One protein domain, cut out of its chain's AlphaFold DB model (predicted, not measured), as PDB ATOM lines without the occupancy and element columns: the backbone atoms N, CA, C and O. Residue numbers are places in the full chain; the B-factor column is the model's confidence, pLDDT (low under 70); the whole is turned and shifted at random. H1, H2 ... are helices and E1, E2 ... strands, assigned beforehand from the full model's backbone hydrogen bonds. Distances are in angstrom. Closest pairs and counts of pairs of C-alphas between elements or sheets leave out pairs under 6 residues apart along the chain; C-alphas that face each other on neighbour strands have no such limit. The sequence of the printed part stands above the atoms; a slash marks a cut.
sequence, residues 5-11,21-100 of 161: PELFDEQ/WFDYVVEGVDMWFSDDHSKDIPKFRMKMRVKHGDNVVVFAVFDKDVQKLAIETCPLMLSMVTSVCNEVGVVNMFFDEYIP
ATOM      1  N   PRO A   5     140.803 123.737 117.598       76.62
ATOM      2  CA  PRO A   5     141.537 122.465 117.610       76.62
ATOM      3  C   PRO A   5     142.178 122.143 118.966       76.62
ATOM      4  O   PRO A   5     142.215 120.988 119.370       76.62
ATOM      5  N   GLU A   6     142.596 123.166 119.717       74.94
ATOM      6  CA  GLU A   6     143.238 123.006 121.029       74.94
ATOM      7  C   GLU A   6     142.276 122.426 122.079       74.94
ATOM      8  O   GLU A   6     142.729 121.981 123.127       74.94
ATOM      9  N   LEU A   7     140.960 122.415 121.817       72.81
ATOM     10  CA  LEU A   7     139.968 121.786 122.696       72.81
ATOM     11  C   LEU A   7     140.000 120.255 122.656       72.81
ATOM     12  O   LEU A   7     139.556 119.627 123.612       72.81
ATOM     13  N   PHE A   8     140.464 119.662 121.556       70.56
ATOM     14  CA  PHE A   8     140.416 118.211 121.355       70.56
ATOM     15  C   PHE A   8     141.707 117.509 121.787       70.56
ATOM     16  O   PHE A   8     141.674 116.324 122.109       70.56
ATOM     17  N   ASP A   9     142.821 118.244 121.824       70.88
ATOM     18  CA  ASP A   9     144.155 117.678 122.047       70.88
ATOM     19  C   ASP A   9     144.616 117.720 123.516       70.88
ATOM     20  O   ASP A   9     145.515 116.975 123.908       70.88
ATOM     21  N   GLU A  10     144.018 118.571 124.352       68.12
ATOM     22  CA  GLU A  10     144.437 118.773 125.743       68.12
ATOM     23  C   GLU A  10     143.372 118.280 126.734       68.12
ATOM     24  O   GLU A  10     142.184 118.588 126.634       68.12
ATOM     25  N   GLN A  11     143.808 117.522 127.744       64.44
ATOM     26  CA  GLN A  11     142.959 117.153 128.873       64.44
ATOM     27  C   GLN A  11     142.805 118.375 129.788       64.44
ATOM     28  O   GLN A  11     143.744 118.759 130.485       64.44
ATOM     29  N   TRP A  21     131.752 131.039 114.959       85.06
ATOM     30  CA  TRP A  21     130.686 131.496 114.081       85.06
ATOM     31  C   TRP A  21     129.716 130.354 113.833       85.06
ATOM     32  O   TRP A  21     130.128 129.275 113.405       85.06
ATOM     33  N   PHE A  22     128.434 130.587 114.078       85.88
ATOM     34  CA  PHE A  22     127.401 129.655 113.649       85.88
ATOM     35  C   PHE A  22     127.361 129.590 112.113       85.88
ATOM     36  O   PHE A  22     127.423 130.624 111.451       85.88
ATOM     37  N   ASP A  23     127.286 128.379 111.553       88.00
ATOM     38  CA  ASP A  23     127.141 128.159 110.109       88.00
ATOM     39  C   ASP A  23     125.702 127.738 109.780       88.00
ATOM     40  O   ASP A  23     124.946 128.506 109.193       88.00
ATOM     41  N   TYR A  24     125.307 126.528 110.187       83.25
ATOM     42  CA  TYR A  24     123.936 126.021 110.056       83.25
ATOM     43  C   TYR A  24     123.695 124.796 110.951       83.25
ATOM     44  O   TYR A  24     124.630 124.166 111.452       83.25
ATOM     45  N   VAL A  25     122.423 124.431 111.122       86.44
ATOM     46  CA  VAL A  25     122.006 123.184 111.780       86.44
ATOM     47  C   VAL A  25     122.165 122.018 110.803       86.44
ATOM     48  O   VAL A  25     121.577 122.029 109.725       86.44
ATOM     49  N   VAL A  26     122.981 121.028 111.169       89.69
ATOM     50  CA  VAL A  26     123.236 119.820 110.365       89.69
ATOM     51  C   VAL A  26     122.088 118.830 110.518       89.69
ATOM     52  O   VAL A  26     121.557 118.336 109.530       89.69
ATOM     53  N   GLU A  27     121.697 118.568 111.764       87.06
ATOM     54  CA  GLU A  27     120.538 117.754 112.124       87.06
ATOM     55  C   GLU A  27     119.724 118.557 113.136       87.06
ATOM     56  O   GLU A  27     120.281 119.055 114.122       87.06
ATOM     57  N   GLY A  28     118.429 118.721 112.853       84.62
ATOM     58  CA  GLY A  28     117.487 119.405 113.738       84.62
ATOM     59  C   GLY A  28     117.320 118.690 115.079       84.62
ATOM     60  O   GLY A  28     118.054 117.761 115.403       84.62
ATOM     61  N   VAL A  29     116.340 119.127 115.866       85.62
ATOM     62  CA  VAL A  29     116.041 118.458 117.135       85.62
ATOM     63  C   VAL A  29     115.482 117.064 116.852       85.62
ATOM     64  O   VAL A  29     114.414 116.935 116.252       85.62
ATOM     65  N   ASP A  30     116.193 116.032 117.295       86.44
ATOM     66  CA  ASP A  30     115.740 114.648 117.271       86.44
ATOM     67  C   ASP A  30     115.752 114.014 118.665       86.44
ATOM     68  O   ASP A  30     116.340 114.531 119.620       86.44
ATOM     69  N   MET A  31     115.019 112.908 118.795       86.50
ATOM     70  CA  MET A  31     115.044 112.080 119.994       86.50
ATOM     71  C   MET A  31     116.076 110.975 119.812       86.50
ATOM     72  O   MET A  31     116.026 110.214 118.844       86.50
ATOM     73  N   TRP A  32     116.981 110.865 120.773       82.19
ATOM     74  CA  TRP A  32     118.003 109.836 120.832       82.19
ATOM     75  C   TRP A  32     117.803 108.960 122.068       82.19
ATOM     76  O   TRP A  32     117.562 109.456 123.171       82.19
ATOM     77  N   PHE A  33     117.942 107.650 121.888       81.94
ATOM     78  CA  PHE A  33     117.909 106.677 122.975       81.94
ATOM     79  C   PHE A  33     119.339 106.269 123.299       81.94
ATOM     80  O   PHE A  33     120.112 105.938 122.404       81.94
ATOM     81  N   SER A  34     119.711 106.331 124.575       76.50
ATOM     82  CA  SER A  34     121.022 105.851 125.006       76.50
ATOM     83  C   SER A  34     121.093 104.335 124.821       76.50
ATOM     84  O   SER A  34     120.132 103.643 125.141       76.50
ATOM     85  N   ASP A  35     122.247 103.810 124.403       79.44
ATOM     86  CA  ASP A  35     122.481 102.353 124.316       79.44
ATOM     87  C   ASP A  35     122.392 101.662 125.690       79.44
ATOM     88  O   ASP A  35     122.234 100.448 125.808       79.44
ATOM     89  N   ASP A  36     122.485 102.456 126.757       77.56
ATOM     90  CA  ASP A  36     122.207 102.029 128.117       77.56
ATOM     91  C   ASP A  36     120.686 101.947 128.330       77.56
ATOM     92  O   ASP A  36     120.040 102.882 128.812       77.56
ATOM     93  N   HIS A  37     120.127 100.788 127.974       63.25
ATOM     94  CA  HIS A  37     118.715 100.422 128.146       63.25
ATOM     95  C   HIS A  37     118.217 100.484 129.604       63.25
ATOM     96  O   HIS A  37     117.050 100.217 129.870       63.25
ATOM     97  N   SER A  38     119.073 100.807 130.580       60.84
ATOM     98  CA  SER A  38     118.649 100.995 131.971       60.84
ATOM     99  C   SER A  38     117.816 102.263 132.193       60.84
ATOM    100  O   SER A  38     117.211 102.418 133.257       60.84
ATOM    101  N   LYS A  39     117.776 103.178 131.213       64.44
ATOM    102  CA  LYS A  39     117.018 104.432 131.277       64.44
ATOM    103  C   LYS A  39     116.313 104.672 129.944       64.44
ATOM    104  O   LYS A  39     116.851 105.360 129.083       64.44
ATOM    105  N   ASP A  40     115.089 104.169 129.812       69.19
ATOM    106  CA  ASP A  40     114.193 104.367 128.653       69.19
ATOM    107  C   ASP A  40     113.723 105.828 128.459       69.19
ATOM    108  O   ASP A  40     112.670 106.089 127.878       69.19
ATOM    109  N   ILE A  41     114.468 106.812 128.967       76.69
ATOM    110  CA  ILE A  41     114.117 108.223 128.849       76.69
ATOM    111  C   ILE A  41     114.724 108.745 127.540       76.69
ATOM    112  O   ILE A  41     115.955 108.794 127.433       76.69
ATOM    113  N   PRO A  42     113.899 109.132 126.547       78.44
ATOM    114  CA  PRO A  42     114.400 109.734 125.320       78.44
ATOM    115  C   PRO A  42     115.117 111.046 125.645       78.44
ATOM    116  O   PRO A  42     114.642 111.846 126.452       78.44
ATOM    117  N   LYS A  43     116.266 111.261 125.009       84.25
ATOM    118  CA  LYS A  43     117.045 112.496 125.116       84.25
ATOM    119  C   LYS A  43     116.867 113.339 123.876       84.25
ATOM    120  O   LYS A  43     116.760 112.797 122.778       84.25
ATOM    121  N   PHE A  44     116.896 114.654 124.034       85.75
ATOM    122  CA  PHE A  44     116.905 115.546 122.880       85.75
ATOM    123  C   PHE A  44     118.331 115.745 122.397       85.75
ATOM    124  O   PHE A  44     119.249 115.906 123.204       85.75
ATOM    125  N   ARG A  45     118.514 115.761 121.081       89.44
ATOM    126  CA  ARG A  45     119.798 116.030 120.448       89.44
ATOM    127  C   ARG A  45     119.606 116.979 119.273       89.44
ATOM    128  O   ARG A  45     118.610 116.919 118.569       89.44
ATOM    129  N   MET A  46     120.573 117.865 119.072       88.50
ATOM    130  CA  MET A  46     120.672 118.725 117.892       88.50
ATOM    131  C   MET A  46     122.128 118.773 117.443       88.50
ATOM    132  O   MET A  46     123.023 118.887 118.285       88.50
ATOM    133  N   LYS A  47     122.388 118.721 116.133       90.19
ATOM    134  CA  LYS A  47     123.744 118.890 115.597       90.19
ATOM    135  C   LYS A  47     123.873 120.208 114.865       90.19
ATOM    136  O   LYS A  47     123.154 120.474 113.906       90.19
ATOM    137  N   MET A  48     124.847 121.011 115.267       90.44
ATOM    138  CA  MET A  48     125.136 122.295 114.638       90.44
ATOM    139  C   MET A  48     126.554 122.325 114.092       90.44
ATOM    140  O   MET A  48     127.481 121.786 114.695       90.44
ATOM    141  N   ARG A  49     126.724 122.995 112.958       89.19
ATOM    142  CA  ARG A  49     128.024 123.286 112.373       89.19
ATOM    143  C   ARG A  49     128.453 124.688 112.777       89.19
ATOM    144  O   ARG A  49     127.694 125.644 112.614       89.19
ATOM    145  N   VAL A  50     129.685 124.806 113.255       87.75
ATOM    146  CA  VAL A  50     130.305 126.084 113.610       87.75
ATOM    147  C   VAL A  50     131.678 126.226 112.959       87.75
ATOM    148  O   VAL A  50     132.316 125.235 112.583       87.75
ATOM    149  N   LYS A  51     132.137 127.469 112.817       89.31
ATOM    150  CA  LYS A  51     133.407 127.842 112.188       89.31
ATOM    151  C   LYS A  51     134.285 128.645 113.141       89.31
ATOM    152  O   LYS A  51     133.810 129.542 113.832       89.31
ATOM    153  N   HIS A  52     135.586 128.379 113.134       86.88
ATOM    154  CA  HIS A  52     136.589 129.181 113.834       86.88
ATOM    155  C   HIS A  52     137.810 129.403 112.932       86.88
ATOM    156  O   HIS A  52     138.700 128.548 112.828       86.88
ATOM    157  N   GLY A  53     137.837 130.555 112.256       88.69
ATOM    158  CA  GLY A  53     138.722 130.766 111.110       88.69
ATOM    159  C   GLY A  53     138.369 129.784 109.991       88.69
ATOM    160  O   GLY A  53     137.194 129.616 109.675       88.69
ATOM    161  N   ASP A  54     139.370 129.082 109.466       90.38
ATOM    162  CA  ASP A  54     139.186 128.047 108.435       90.38
ATOM    163  C   ASP A  54     138.748 126.687 109.006       90.38
ATOM    164  O   ASP A  54     138.455 125.752 108.262       90.38
ATOM    165  N   ASN A  55     138.702 126.559 110.336       88.19
ATOM    166  CA  ASN A  55     138.318 125.313 110.989       88.19
ATOM    167  C   ASN A  55     136.801 125.200 111.061       88.19
ATOM    168  O   ASN A  55     136.110 126.155 111.417       88.19
ATOM    169  N   VAL A  56     136.304 124.002 110.793       89.31
ATOM    170  CA  VAL A  56     134.887 123.658 110.819       89.31
ATOM    171  C   VAL A  56     134.706 122.497 111.782       89.31
ATOM    172  O   VAL A  56     135.411 121.498 111.662       89.31
ATOM    173  N   VAL A  57     133.742 122.602 112.693       89.75
ATOM    174  CA  VAL A  57     133.405 121.527 113.638       89.75
ATOM    175  C   VAL A  57     131.895 121.371 113.722       89.75
ATOM    176  O   VAL A  57     131.147 122.342 113.589       89.75
ATOM    177  N   VAL A  58     131.450 120.134 113.934       90.38
ATOM    178  CA  VAL A  58     130.056 119.813 114.236       90.38
ATOM    179  C   VAL A  58     129.946 119.480 115.718       90.38
ATOM    180  O   VAL A  58     130.613 118.568 116.200       90.38
ATOM    181  N   PHE A  59     129.102 120.217 116.431       89.62
ATOM    182  CA  PHE A  59     128.771 119.956 117.826       89.62
ATOM    183  C   PHE A  59     127.435 119.231 117.913       89.62
ATOM    184  O   PHE A  59     126.474 119.632 117.255       89.62
ATOM    185  N   ALA A  60     127.371 118.197 118.751       90.25
ATOM    186  CA  ALA A  60     126.117 117.621 119.209       90.25
ATOM    187  C   ALA A  60     125.763 118.244 120.564       90.25
ATOM    188  O   ALA A  60     126.544 118.166 121.511       90.25
ATOM    189  N   VAL A  61     124.598 118.878 120.631       88.88
ATOM    190  CA  VAL A  61     124.041 119.486 121.840       88.88
ATOM    191  C   VAL A  61     122.912 118.602 122.346       88.88
ATOM    192  O   VAL A  61     122.193 118.023 121.532       88.88
ATOM    193  N   PHE A  62     122.763 118.489 123.668       87.81
ATOM    194  CA  PHE A  62     121.829 117.553 124.290       87.81
ATOM    195  C   PHE A  62     120.902 118.212 125.317       87.81
ATOM    196  O   PHE A  62     121.260 119.192 125.967       87.81
ATOM    197  N   ASP A  63     119.715 117.628 125.479       87.69
ATOM    198  CA  ASP A  63     118.772 117.867 126.575       87.69
ATOM    199  C   ASP A  63     118.526 119.361 126.876       87.69
ATOM    200  O   ASP A  63     118.003 120.095 126.036       87.69
ATOM    201  N   LYS A  64     118.902 119.822 128.078       84.62
ATOM    202  CA  LYS A  64     118.655 121.192 128.559       84.62
ATOM    203  C   LYS A  64     119.282 122.254 127.659       84.62
ATOM    204  O   LYS A  64     118.719 123.335 127.513       84.62
ATOM    205  N   ASP A  65     120.416 121.946 127.038       84.00
ATOM    206  CA  ASP A  65     121.095 122.884 126.148       84.00
ATOM    207  C   ASP A  65     120.366 122.984 124.801       84.00
ATOM    208  O   ASP A  65     120.256 124.074 124.241       84.00
ATOM    209  N   VAL A  66     119.776 121.881 124.316       84.19
ATOM    210  CA  VAL A  66     118.887 121.905 123.140       84.19
ATOM    211  C   VAL A  66     117.644 122.724 123.441       84.19
ATOM    212  O   VAL A  66     117.268 123.564 122.632       84.19
ATOM    213  N   GLN A  67     117.031 122.524 124.610       76.19
ATOM    214  CA  GLN A  67     115.868 123.298 125.044       76.19
ATOM    215  C   GLN A  67     116.189 124.794 125.092       76.19
ATOM    216  O   GLN A  67     115.435 125.605 124.557       76.19
ATOM    217  N   LYS A  68     117.325 125.158 125.685       80.00
ATOM    218  CA  LYS A  68     117.743 126.551 125.809       80.00
ATOM    219  C   LYS A  68     117.946 127.214 124.451       80.00
ATOM    220  O   LYS A  68     117.383 128.274 124.194       80.00
ATOM    221  N   LEU A  69     118.656 126.534 123.553       77.25
ATOM    222  CA  LEU A  69     118.825 126.989 122.177       77.25
ATOM    223  C   LEU A  69     117.484 127.047 121.436       77.25
ATOM    224  O   LEU A  69     117.227 128.000 120.712       77.25
ATOM    225  N   ALA A  70     116.595 126.077 121.623       72.31
ATOM    226  CA  ALA A  70     115.296 126.063 120.958       72.31
ATOM    227  C   ALA A  70     114.435 127.275 121.329       72.31
ATOM    228  O   ALA A  70     113.861 127.909 120.443       72.31
ATOM    229  N   ILE A  71     114.392 127.608 122.620       66.06
ATOM    230  CA  ILE A  71     113.638 128.746 123.154       66.06
ATOM    231  C   ILE A  71     114.229 130.064 122.652       66.06
ATOM    232  O   ILE A  71     113.491 130.928 122.185       66.06
ATOM    233  N   GLU A  72     115.553 130.216 122.728       65.62
ATOM    234  CA  GLU A  72     116.228 131.473 122.389       65.62
ATOM    235  C   GLU A  72     116.255 131.735 120.877       65.62
ATOM    236  O   GLU A  72     116.161 132.885 120.451       65.62
ATOM    237  N   THR A  73     116.350 130.684 120.054       61.59
ATOM    238  CA  THR A  73     116.561 130.845 118.605       61.59
ATOM    239  C   THR A  73     115.284 130.737 117.772       61.59
ATOM    240  O   THR A  73     115.317 131.090 116.592       61.59
ATOM    241  N   CYS A  74     114.157 130.239 118.308       53.97
ATOM    242  CA  CYS A  74     112.990 130.019 117.455       53.97
ATOM    243  C   CYS A  74     111.627 129.938 118.181       53.97
ATOM    244  O   CYS A  74     111.281 128.893 118.738       53.97
ATOM    245  N   PRO A  75     110.742 130.942 118.010       54.94
ATOM    246  CA  PRO A  75     109.310 130.794 118.301       54.94
ATOM    247  C   PRO A  75     108.660 129.619 117.536       54.94
ATOM    248  O   PRO A  75     107.690 129.025 117.997       54.94
ATOM    249  N   LEU A  76     109.226 129.246 116.380       47.84
ATOM    250  CA  LEU A  76     108.807 128.111 115.547       47.84
ATOM    251  C   LEU A  76     109.258 126.742 116.092       47.84
ATOM    252  O   LEU A  76     108.546 125.760 115.920       47.84
ATOM    253  N   MET A  77     110.397 126.643 116.789       50.94
ATOM    254  CA  MET A  77     110.747 125.386 117.476       50.94
ATOM    255  C   MET A  77     109.899 125.196 118.731       50.94
ATOM    256  O   MET A  77     109.511 124.071 119.035       50.94
ATOM    257  N   LEU A  78     109.520 126.293 119.395       51.34
ATOM    258  CA  LEU A  78     108.513 126.269 120.454       51.34
ATOM    259  C   LEU A  78     107.188 125.678 119.940       51.34
ATOM    260  O   LEU A  78     106.602 124.818 120.598       51.34
ATOM    261  N   SER A  79     106.740 126.066 118.738       50.59
ATOM    262  CA  SER A  79     105.512 125.527 118.140       50.59
ATOM    263  C   SER A  79     105.651 124.075 117.666       50.59
ATOM    264  O   SER A  79     104.694 123.317 117.798       50.59
ATOM    265  N   MET A  80     106.827 123.640 117.196       49.22
ATOM    266  CA  MET A  80     107.087 122.229 116.867       49.22
ATOM    267  C   MET A  80     107.093 121.336 118.111       49.22
ATOM    268  O   MET A  80     106.461 120.284 118.088       49.22
ATOM    269  N   VAL A  81     107.724 121.761 119.213       51.44
ATOM    270  CA  VAL A  81     107.642 121.051 120.505       51.44
ATOM    271  C   VAL A  81     106.186 120.984 120.971       51.44
ATOM    272  O   VAL A  81     105.704 119.916 121.336       51.44
ATOM    273  N   THR A  82     105.449 122.088 120.845       50.78
ATOM    274  CA  THR A  82     104.017 122.147 121.181       50.78
ATOM    275  C   THR A  82     103.171 121.209 120.305       50.78
ATOM    276  O   THR A  82     102.267 120.543 120.800       50.78
ATOM    277  N   SER A  83     103.479 121.118 119.008       48.16
ATOM    278  CA  SER A  83     102.758 120.292 118.029       48.16
ATOM    279  C   SER A  83     103.068 118.799 118.146       48.16
ATOM    280  O   SER A  83     102.186 117.981 117.884       48.16
ATOM    281  N   VAL A  84     104.308 118.427 118.477       49.28
ATOM    282  CA  VAL A  84     104.711 117.025 118.668       49.28
ATOM    283  C   VAL A  84     104.163 116.503 119.995       49.28
ATOM    284  O   VAL A  84     103.661 115.383 120.061       49.28
ATOM    285  N   CYS A  85     104.171 117.336 121.034       48.50
ATOM    286  CA  CYS A  85     103.651 117.009 122.356       48.50
ATOM    287  C   CYS A  85     102.151 117.311 122.489       48.50
ATOM    288  O   CYS A  85     101.748 117.770 123.544       48.50
ATOM    289  N   ASN A  86     101.340 117.046 121.454       45.25
ATOM    290  CA  ASN A  86      99.932 117.455 121.242       45.25
ATOM    291  C   ASN A  86      98.920 117.209 122.403       45.25
ATOM    292  O   ASN A  86      97.728 117.484 122.270       45.25
ATOM    293  N   GLU A  87      99.360 116.696 123.548       48.62
ATOM    294  CA  GLU A  87      98.697 116.853 124.834       48.62
ATOM    295  C   GLU A  87      99.136 118.162 125.502       48.62
ATOM    296  O   GLU A  87     100.248 118.291 126.014       48.62
ATOM    297  N   VAL A  88      98.208 119.116 125.591       51.12
ATOM    298  CA  VAL A  88      98.366 120.393 126.316       51.12
ATOM    299  C   VAL A  88      98.954 120.197 127.726       51.12
ATOM    300  O   VAL A  88      99.672 121.056 128.223       51.12
ATOM    301  N   GLY A  89      98.714 119.037 128.349       52.97
ATOM    302  CA  GLY A  89      99.299 118.659 129.635       52.97
ATOM    303  C   GLY A  89     100.810 118.398 129.609       52.97
ATOM    304  O   GLY A  89     101.483 118.784 130.554       52.97
ATOM    305  N   VAL A  90     101.371 117.793 128.556       51.47
ATOM    306  CA  VAL A  90     102.821 117.513 128.453       51.47
ATOM    307  C   VAL A  90     103.598 118.792 128.181       51.47
ATOM    308  O   VAL A  90     104.652 119.016 128.767       51.47
ATOM    309  N   VAL A  91     103.043 119.657 127.335       51.41
ATOM    310  CA  VAL A  91     103.602 120.980 127.056       51.41
ATOM    311  C   VAL A  91     103.543 121.861 128.306       51.41
ATOM    312  O   VAL A  91     104.550 122.466 128.658       51.41
ATOM    313  N   ASN A  92     102.420 121.871 129.032       52.56
ATOM    314  CA  ASN A  92     102.330 122.600 130.299       52.56
ATOM    315  C   ASN A  92     103.242 122.010 131.376       52.56
ATOM    316  O   ASN A  92     103.923 122.778 132.026       52.56
ATOM    317  N   MET A  93     103.358 120.684 131.521       56.16
ATOM    318  CA  MET A  93     104.343 120.094 132.441       56.16
ATOM    319  C   MET A  93     105.776 120.461 132.047       56.16
ATOM    320  O   MET A  93     106.596 120.727 132.914       56.16
ATOM    321  N   PHE A  94     106.084 120.533 130.750       53.34
ATOM    322  CA  PHE A  94     107.386 120.993 130.277       53.34
ATOM    323  C   PHE A  94     107.639 122.462 130.643       53.34
ATOM    324  O   PHE A  94     108.726 122.796 131.110       53.34
ATOM    325  N   PHE A  95     106.643 123.334 130.479       54.91
ATOM    326  CA  PHE A  95     106.742 124.736 130.880       54.91
ATOM    327  C   PHE A  95     106.795 124.905 132.406       54.91
ATOM    328  O   PHE A  95     107.667 125.610 132.896       54.91
ATOM    329  N   ASP A  96     105.962 124.198 133.161       56.38
ATOM    330  CA  ASP A  96     105.873 124.288 134.621       56.38
ATOM    331  C   ASP A  96     107.107 123.687 135.316       56.38
ATOM    332  O   ASP A  96     107.573 124.210 136.328       56.38
ATOM    333  N   GLU A  97     107.667 122.596 134.782       59.12
ATOM    334  CA  GLU A  97     108.830 121.920 135.370       59.12
ATOM    335  C   GLU A  97     110.159 122.542 134.927       59.12
ATOM    336  O   GLU A  97     111.093 122.639 135.728       59.12
ATOM    337  N   TYR A  98     110.265 122.983 133.670       49.25
ATOM    338  CA  TYR A  98     111.538 123.444 133.110       49.25
ATOM    339  C   TYR A  98     111.608 124.956 132.874       49.25
ATOM    340  O   TYR A  98     112.711 125.469 132.672       49.25
ATOM    341  N   ILE A  99     110.481 125.680 132.927       59.81
ATOM    342  CA  ILE A  99     110.417 127.138 132.748       59.81
ATOM    343  C   ILE A  99     109.407 127.817 133.712       59.81
ATOM    344  O   ILE A  99     108.504 128.531 133.273       59.81
ATOM    345  N   PRO A 100     109.557 127.666 135.041       52.16
ATOM    346  CA  PRO A 100     108.548 128.130 136.001       52.16
ATOM    347  C   PRO A 100     108.396 129.664 136.117       52.16
ATOM    348  O   PRO A 100     107.474 130.126 136.777       52.16
TER     349      PRO A 100
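This is residues 5 to 11 and 21 to 100 of the 161 residues of an uncharacterized protein of Trifolium subterraneum (UniProt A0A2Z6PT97). A narrow, twisted ribbon of three antiparallel strands, E1, E2 and E3, has helix H2 packed on one face near one end and its other face bare; from H2 the chain goes on through H3 and H4 in a zigzag of helices that leads away from the sheet. Residues 35 to 40, in the link between E1 and E2, stick out as a free loop, and the small helix H1 stands alone near the opposite end of the sheet from H3 and H4. The printed part has 87 residues with four named helices and three named strands, in the order H1 E1 E2 E3 H2 H3 H4; the sheet order is E1 - E2 - E3 and the class is mixed, helices and strands. The whole is loose, with a radius of gyration of the C-alphas of 15.5 A, and spans 46 by 34 by 22 A.

The sheet is a meander, each strand the antiparallel neighbour of the one before: E1, residues 21 to 32, E2, residues 43 to 52, and E3, residues 55 to 62. E1 and E3 are its edge strands and E2 is the inner one. E1 and E2 form a hairpin at 165 degrees between their directions, with N 23 and O 49 at 3.0 A and N 45 and O 30 at 2.9 A, within hydrogen-bond range. E2 and E3 form a second hairpin at 162 degrees, with N 48 and O 59 at 2.9 A and N 59 and O 48 at 2.8 A, also within hydrogen-bond range. E1 bends by 66 degrees at residue 24. H2, residues 63 to 73, is on one face of the sheet at a height over the sheet of 9.6 A, an arrangement of two layers, helix on one face of a sheet. It lies over E2 and E3 and runs slantwise to the strands, at 49 degrees to E2 on the local plane. The closest C-alphas of E2 and H2 are those of Phe 44 and Asp 63, 4.7 A apart. H2 and H3, residues 75 to 84, touch only at the corner by their link, with the C-alphas of Ala 70 and Met 77 closest at 5.8 A; they run opposite ways at a steep tilt of 48 degrees. H3 is only just not on the sheet, with 4 pairs of C-alphas within 10 A. H3 and H4, residues 88 to 98, only just touch, with 3 pairs of C-alphas within 8 A, and only at the corner; the closest are those of Thr 82 and Val 91, 6.0 A apart. They run opposite ways at a steep tilt of 55 degrees. H2 and H4 are apart. H1, residues 6 to 9, is not on the sheet and is apart from H2, H3 and H4. In H2, H3 and H4 every O i to N i+4 pair is within hydrogen-bond range; H1 is too short for such a pair, and its 1 pair of O i and N i+3 is not within range.

E1 runs from C-alpha 21 at (130.686, 131.496, 114.081) and is 26.0 A long from first to last C-alpha. E2 measures 28.1 A and E3 22.6 A. H2 begins at C-alpha 63 at (118.772, 117.867, 126.575) and is 15.4 A long, H3 is 14.5 A and H4 is 15.1 A, ending at C-alpha 98 at (111.538, 123.444, 133.110). H1 is 5.5 A long.

The two C-alphas farthest apart are those of Asp 54 and Gly 89, at 46.1 A. Residues 12 to 20 are not printed, and C-alphas 11 and 21 are 24.0 A apart across this cut. Of the links that are printed whole, E1 to E2 is short and the others are tight. The mean pLDDT of the printed part is 72.1, and residues 10 to 11, 37 to 40 and 71 to 100 are under 70.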